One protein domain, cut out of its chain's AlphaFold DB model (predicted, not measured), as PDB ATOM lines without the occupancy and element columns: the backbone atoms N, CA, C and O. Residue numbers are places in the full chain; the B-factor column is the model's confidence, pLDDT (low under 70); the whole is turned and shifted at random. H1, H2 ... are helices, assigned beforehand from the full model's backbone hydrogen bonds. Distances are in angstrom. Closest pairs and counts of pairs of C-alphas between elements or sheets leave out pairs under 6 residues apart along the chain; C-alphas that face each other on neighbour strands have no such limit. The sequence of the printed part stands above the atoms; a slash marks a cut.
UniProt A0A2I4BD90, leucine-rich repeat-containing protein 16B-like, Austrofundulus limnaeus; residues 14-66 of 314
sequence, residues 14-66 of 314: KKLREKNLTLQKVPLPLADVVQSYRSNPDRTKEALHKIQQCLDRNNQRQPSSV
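AT A GLANCE: This is residues 14 to 66 of the 314 residues of the protein "leucine-rich repeat-containing protein 16B-like" of Austrofundulus limnaeus (UniProt A0A2I4BD90). A long helix, H2, makes most of the length of a rod, and the shorter helix H1 folds back from its first end, so that the two make an uneven V. Before H1, residues 14 to 29 form a long stretch with no named element, and its later part runs back past H2 toward H1. The printed part has 53 residues with two named helices, H1 then H2, and no named strand; its class is all helix. It is loose, with a radius of gyration of the C-alphas of 12.7 A and spans of 40 by 17 by 17 A.

HOW THE PARTS SIT: H2, residues 41 to 60, touches H1, residues 30 to 39, with residues 44 to 45 alone. The closest C-alphas, those of Tyr 37 and Thr 44, are 5.6 A apart. The two form a helical hairpin, opposite ways at a steep tilt of 42 degrees. In H1 and H2 every O i to N i+4 pair is within hydrogen-bond range.

IN THESE COORDINATES: H2 is 28.2 A long, from C-alpha 41 at (168.347, 174.499, 111.337) to C-alpha 60 at (196.202, 172.798, 107.076). H1 measures 14.3 A and begins at C-alpha 30 (172.506, 173.816, 97.911).

THE WHOLE: The C-alphas farthest apart, of Ser 39 and Ser 64, are 40.6 A apart. The printed part has no cut, and the link H1 to H2 is tight. Residues 14 to 22, 24 and 59 to 66 have pLDDT under 70.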
ATOM      1  N   LYS A  14     176.219 159.949 104.838       41.19
ATOM      2  CA  LYS A  14     177.188 158.860 104.882       41.19
ATOM      3  C   LYS A  14     178.579 159.474 104.850       41.19
ATOM      4  O   LYS A  14     179.246 159.545 103.831       41.19
ATOM      5  N   LYS A  15     178.996 159.898 106.040       44.16
ATOM      6  CA  LYS A  15     180.352 159.844 106.549       44.16
ATOM      7  C   LYS A  15     181.363 160.486 105.600       44.16
ATOM      8  O   LYS A  15     182.228 159.810 105.045       44.16
ATOM      9  N   LEU A  16     181.371 161.820 105.595       45.72
ATOM     10  CA  LEU A  16     182.646 162.536 105.645       45.72
ATOM     11  C   LEU A  16     183.348 162.069 106.920       45.72
ATOM     12  O   LEU A  16     183.131 162.564 108.019       45.72
ATOM     13  N   ARG A  17     184.044 160.944 106.788       46.91
ATOM     14  CA  ARG A  17     184.657 160.207 107.883       46.91
ATOM     15  C   ARG A  17     185.627 161.178 108.552       46.91
ATOM     16  O   ARG A  17     186.496 161.696 107.869       46.91
ATOM     17  N   GLU A  18     185.558 161.357 109.870       49.28
ATOM     18  CA  GLU A  18     186.559 162.124 110.650       49.28
ATOM     19  C   GLU A  18     188.008 161.638 110.387       49.28
ATOM     20  O   GLU A  18     188.998 162.347 110.592       49.28
ATOM     21  N   LYS A  19     188.118 160.407 109.867       52.00
ATOM     22  CA  LYS A  19     189.344 159.732 109.433       52.00
ATOM     23  C   LYS A  19     189.772 160.026 107.986       52.00
ATOM     24  O   LYS A  19     190.832 159.558 107.595       52.00
ATOM     25  N   ASN A  20     188.979 160.727 107.174       60.84
ATOM     26  CA  ASN A  20     189.404 161.146 105.840       60.84
ATOM     27  C   ASN A  20     190.281 162.396 105.985       60.84
ATOM     28  O   ASN A  20     189.814 163.445 106.430       60.84
ATOM     29  N   LEU A  21     191.563 162.239 105.662       62.38
ATOM     30  CA  LEU A  21     192.589 163.268 105.829       62.38
ATOM     31  C   LEU A  21     192.972 163.947 104.508       62.38
ATOM     32  O   LEU A  21     193.792 164.855 104.520       62.38
ATOM     33  N   THR A  22     192.422 163.486 103.384       61.50
ATOM     34  CA  THR A  22     192.859 163.861 102.029       61.50
ATOM     35  C   THR A  22     191.850 164.733 101.292       61.50
ATOM     36  O   THR A  22     192.186 165.356 100.289       61.50
ATOM     37  N   LEU A  23     190.606 164.800 101.765       71.94
ATOM     38  CA  LEU A  23     189.561 165.602 101.143       71.94
ATOM     39  C   LEU A  23     189.743 167.090 101.470       71.94
ATOM     40  O   LEU A  23     189.684 167.468 102.637       71.94
ATOM     41  N   GLN A  24     189.939 167.913 100.438       68.50
ATOM     42  CA  GLN A  24     190.272 169.343 100.568       68.50
ATOM     43  C   GLN A  24     189.119 170.287 100.206       68.50
ATOM     44  O   GLN A  24     189.038 171.406 100.714       68.50
ATOM     45  N   LYS A  25     188.206 169.846  99.333       72.75
ATOM     46  CA  LYS A  25     187.028 170.611  98.907       72.75
ATOM     47  C   LYS A  25     185.836 169.675  98.742       72.75
ATOM     48  O   LYS A  25     185.986 168.572  98.222       72.75
ATOM     49  N   VAL A  26     184.659 170.135  99.157       76.69
ATOM     50  CA  VAL A  26     183.377 169.462  98.917       76.69
ATOM     51  C   VAL A  26     182.423 170.484  98.310       76.69
ATOM     52  O   VAL A  26     182.176 171.511  98.944       76.69
ATOM     53  N   PRO A  27     181.897 170.256  97.096       72.12
ATOM     54  CA  PRO A  27     180.830 171.092  96.568       72.12
ATOM     55  C   PRO A  27     179.574 170.908  97.429       72.12
ATOM     56  O   PRO A  27     179.166 169.784  97.716       72.12
ATOM     57  N   LEU A  28     178.981 172.018  97.869       74.50
ATOM     58  CA  LEU A  28     177.783 172.015  98.710       74.50
ATOM     59  C   LEU A  28     176.530 171.812  97.842       74.50
ATOM     60  O   LEU A  28     176.245 172.670  97.002       74.50
ATOM     61  N   PRO A  29     175.746 170.738  98.044       76.44
ATOM     62  CA  PRO A  29     174.468 170.565  97.365       76.44
ATOM     63  C   PRO A  29     173.439 171.528  97.969       76.44
ATOM     64  O   PRO A  29     172.782 171.237  98.969       76.44
ATOM     65  N   LEU A  30     173.325 172.721  97.379       77.75
ATOM     66  CA  LEU A  30     172.506 173.816  97.911       77.75
ATOM     67  C   LEU A  30     171.033 173.425  98.107       77.75
ATOM     68  O   LEU A  30     170.425 173.862  99.082       77.75
ATOM     69  N   ALA A  31     170.472 172.588  97.231       77.75
ATOM     70  CA  ALA A  31     169.091 172.117  97.347       77.75
ATOM     71  C   ALA A  31     168.865 171.308  98.637       77.75
ATOM     72  O   ALA A  31     167.955 171.610  99.412       77.75
ATOM     73  N   ASP A  32     169.754 170.355  98.919       77.56
ATOM     74  CA  ASP A  32     169.667 169.477 100.091       77.56
ATOM     75  C   ASP A  32     169.954 170.234 101.387       77.56
ATOM     76  O   ASP A  32     169.322 169.986 102.419       77.56
ATOM     77  N   VAL A  33     170.878 171.199 101.337       78.62
ATOM     78  CA  VAL A  33     171.189 172.078 102.471       78.62
ATOM     79  C   VAL A  33     169.987 172.948 102.815       78.62
ATOM     80  O   VAL A  33     169.607 173.013 103.981       78.62
ATOM     81  N   VAL A  34     169.348 173.581 101.826       82.12
ATOM     82  CA  VAL A  34     168.156 174.415 102.051       82.12
ATOM     83  C   VAL A  34     167.004 173.578 102.609       82.12
ATOM     84  O   VAL A  34     166.331 174.007 103.549       82.12
ATOM     85  N   GLN A  35     166.797 172.369 102.084       82.50
ATOM     86  CA  GLN A  35     165.755 171.461 102.561       82.50
ATOM     87  C   GLN A  35     166.012 170.971 103.996       82.50
ATOM     88  O   GLN A  35     165.106 170.963 104.836       82.50
ATOM     89  N   SER A  36     167.261 170.624 104.313       80.81
ATOM     90  CA  SER A  36     167.671 170.194 105.657       80.81
ATOM     91  C   SER A  36     167.606 171.340 106.666       80.81
ATOM     92  O   SER A  36     167.137 171.144 107.787       80.81
ATOM     93  N   TYR A  37     167.983 172.555 106.255       82.00
ATOM     94  CA  TYR A  37     167.947 173.749 107.100       82.00
ATOM     95  C   TYR A  37     166.519 174.144 107.488       82.00
ATOM     96  O   TYR A  37     166.284 174.548 108.622       82.00
ATOM     97  N   ARG A  38     165.547 173.975 106.578       84.69
ATOM     98  CA  ARG A  38     164.117 174.175 106.881       84.69
ATOM     99  C   ARG A  38     163.573 173.160 107.882       84.69
ATOM    100  O   ARG A  38     162.682 173.496 108.650       84.69
ATOM    101  N   SER A  39     164.096 171.937 107.854       84.81
ATOM    102  CA  SER A  39     163.626 170.847 108.711       84.81
ATOM    103  C   SER A  39     164.267 170.896 110.103       84.81
ATOM    104  O   SER A  39     163.585 170.707 111.101       84.81
ATOM    105  N   ASN A  40     165.582 171.135 110.178       82.81
ATOM    106  CA  ASN A  40     166.361 171.177 111.418       82.81
ATOM    107  C   ASN A  40     167.537 172.170 111.284       82.81
ATOM    108  O   ASN A  40     168.647 171.759 110.915       82.81
ATOM    109  N   PRO A  41     167.340 173.465 111.586       79.94
ATOM    110  CA  PRO A  41     168.347 174.499 111.337       79.94
ATOM    111  C   PRO A  41     169.614 174.313 112.183       79.94
ATOM    112  O   PRO A  41     170.720 174.364 111.641       79.94
ATOM    113  N   ASP A  42     169.476 174.008 113.478       79.75
ATOM    114  CA  ASP A  42     170.619 173.896 114.396       79.75
ATOM    115  C   ASP A  42     171.528 172.710 114.058       79.75
ATOM    116  O   ASP A  42     172.742 172.867 113.921       79.75
ATOM    117  N   ARG A  43     170.940 171.530 113.817       77.56
ATOM    118  CA  ARG A  43     171.695 170.336 113.398       77.56
ATOM    119  C   ARG A  43     172.362 170.521 112.039       77.56
ATOM    120  O   ARG A  43     173.488 170.067 111.849       77.56
ATOM    121  N   THR A  44     171.688 171.189 111.103       81.38
ATOM    122  CA  THR A  44     172.254 171.462 109.773       81.38
ATOM    123  C   THR A  44     173.448 172.409 109.880       81.38
ATOM    124  O   THR A  44     174.490 172.157 109.277       81.38
ATOM    125  N   LYS A  45     173.345 173.457 110.707       78.88
ATOM    126  CA  LYS A  45     174.445 174.390 110.975       78.88
ATOM    127  C   LYS A  45     175.635 173.698 111.644       78.88
ATOM    128  O   LYS A  45     176.772 173.909 111.228       78.88
ATOM    129  N   GLU A  46     175.387 172.848 112.639       78.25
ATOM    130  CA  GLU A  46     176.435 172.086 113.326       78.25
ATOM    131  C   GLU A  46     177.151 171.113 112.376       78.25
ATOM    132  O   GLU A  46     178.382 171.031 112.374       78.25
ATOM    133  N   ALA A  47     176.401 170.412 111.522       77.56
ATOM    134  CA  ALA A  47     176.964 169.511 110.522       77.56
ATOM    135  C   ALA A  47     177.842 170.261 109.508       77.56
ATOM    136  O   ALA A  47     178.961 169.827 109.234       77.56
ATOM    137  N   LEU A  48     177.383 171.411 109.002       82.38
ATOM    138  CA  LEU A  48     178.170 172.255 108.097       82.38
ATOM    139  C   LEU A  48     179.448 172.773 108.763       82.38
ATOM    140  O   LEU A  48     180.514 172.726 108.152       82.38
ATOM    141  N   HIS A  49     179.369 173.192 110.027       79.81
ATOM    142  CA  HIS A  49     180.539 173.630 110.787       79.81
ATOM    143  C   HIS A  49     181.560 172.499 110.967       79.81
ATOM    144  O   HIS A  49     182.756 172.706 110.781       79.81
ATOM    145  N   LYS A  50     181.104 171.277 111.270       79.12
ATOM    146  CA  LYS A  50     181.974 170.093 111.380       79.12
ATOM    147  C   LYS A  50     182.633 169.730 110.049       79.12
ATOM    148  O   LYS A  50     183.811 169.374 110.033       79.12
ATOM    149  N   ILE A  51     181.904 169.841 108.937       82.62
ATOM    150  CA  ILE A  51     182.451 169.626 107.591       82.62
ATOM    151  C   ILE A  51     183.531 170.666 107.293       82.62
ATOM    152  O   ILE A  51     184.635 170.287 106.907       82.62
ATOM    153  N   GLN A  52     183.244 171.946 107.537       80.31
ATOM    154  CA  GLN A  52     184.203 173.029 107.341       80.31
ATOM    155  C   GLN A  52     185.461 172.817 108.189       80.31
ATOM    156  O   GLN A  52     186.561 172.818 107.655       80.31
ATOM    157  N   GLN A  53     185.307 172.489 109.473       77.94
ATOM    158  CA  GLN A  53     186.427 172.208 110.372       77.94
ATOM    159  C   GLN A  53     187.283 171.017 109.903       77.94
ATOM    160  O   GLN A  53     188.508 171.036 110.031       77.94
ATOM    161  N   CYS A  54     186.663 169.975 109.337       75.56
ATOM    162  CA  CYS A  54     187.392 168.840 108.767       75.56
ATOM    163  C   CYS A  54     188.169 169.230 107.504       75.56
ATOM    164  O   CYS A  54     189.309 168.792 107.345       75.56
ATOM    165  N   LEU A  55     187.574 170.045 106.629       77.69
ATOM    166  CA  LEU A  55     188.225 170.552 105.420       77.69
ATOM    167  C   LEU A  55     189.365 171.511 105.763       77.69
ATOM    168  O   LEU A  55     190.450 171.373 105.210       77.69
ATOM    169  N   ASP A  56     189.170 172.402 106.732       75.62
ATOM    170  CA  ASP A  56     190.203 173.317 107.219       75.62
ATOM    171  C   ASP A  56     191.372 172.538 107.828       75.62
ATOM    172  O   ASP A  56     192.525 172.785 107.481       75.62
ATOM    173  N   ARG A  57     191.096 171.517 108.652       78.12
ATOM    174  CA  ARG A  57     192.129 170.607 109.169       78.12
ATOM    175  C   ARG A  57     192.875 169.887 108.041       78.12
ATOM    176  O   ARG A  57     194.090 169.729 108.127       78.12
ATOM    177  N   ASN A  58     192.171 169.420 107.010       73.31
ATOM    178  CA  ASN A  58     192.780 168.715 105.881       73.31
ATOM    179  C   ASN A  58     193.583 169.657 104.968       73.31
ATOM    180  O   ASN A  58     194.597 169.238 104.434       73.31
ATOM    181  N   ASN A  59     193.178 170.920 104.827       68.38
ATOM    182  CA  ASN A  59     193.921 171.941 104.083       68.38
ATOM    183  C   ASN A  59     195.142 172.453 104.864       68.38
ATOM    184  O   ASN A  59     196.165 172.773 104.268       68.38
ATOM    185  N   GLN A  60     195.064 172.490 106.199       66.19
ATOM    186  CA  GLN A  60     196.202 172.798 107.076       66.19
ATOM    187  C   GLN A  60     197.201 171.637 107.154       66.19
ATOM    188  O   GLN A  60     198.409 171.855 107.263       66.19
ATOM    189  N   ARG A  61     196.719 170.390 107.066       60.34
ATOM    190  CA  ARG A  61     197.563 169.221 106.813       60.34
ATOM    191  C   ARG A  61     197.979 169.222 105.350       60.34
ATOM    192  O   ARG A  61     197.388 168.542 104.523       60.34
ATOM    193  N   GLN A  62     199.037 169.964 105.057       54.16
ATOM    194  CA  GLN A  62     199.789 169.809 103.817       54.16
ATOM    195  C   GLN A  62     199.916 168.308 103.469       54.16
ATOM    196  O   GLN A  62     200.296 167.531 104.356       54.16
ATOM    197  N   PRO A  63     199.608 167.870 102.231       47.56
ATOM    198  CA  PRO A  63     199.753 166.468 101.821       47.56
ATOM    199  C   PRO A  63     201.184 165.946 102.031       47.56
ATOM    200  O   PRO A  63     201.386 164.761 102.272       47.56
ATOM    201  N   SER A  64     202.161 166.849 102.090       47.09
ATOM    202  CA  SER A  64     203.551 166.572 102.423       47.09
ATOM    203  C   SER A  64     203.822 166.277 103.906       47.09
ATOM    204  O   SER A  64     204.867 165.732 104.231       47.09
ATOM    205  N   SER A  65     202.920 166.563 104.853       44.59
ATOM    206  CA  SER A  65     203.234 166.379 106.281       44.59
ATOM    207  C   SER A  65     203.202 164.920 106.743       44.59
ATOM    208  O   SER A  65     203.925 164.591 107.678       44.59
ATOM    209  N   VAL A  66     202.369 164.055 106.154       41.69
ATOM    210  CA  VAL A  66     202.247 162.650 106.601       41.69
ATOM    211  C   VAL A  66     203.235 161.746 105.860       41.69
ATOM    212  O   VAL A  66     203.773 160.822 106.466       41.69
TER     213      VAL A  66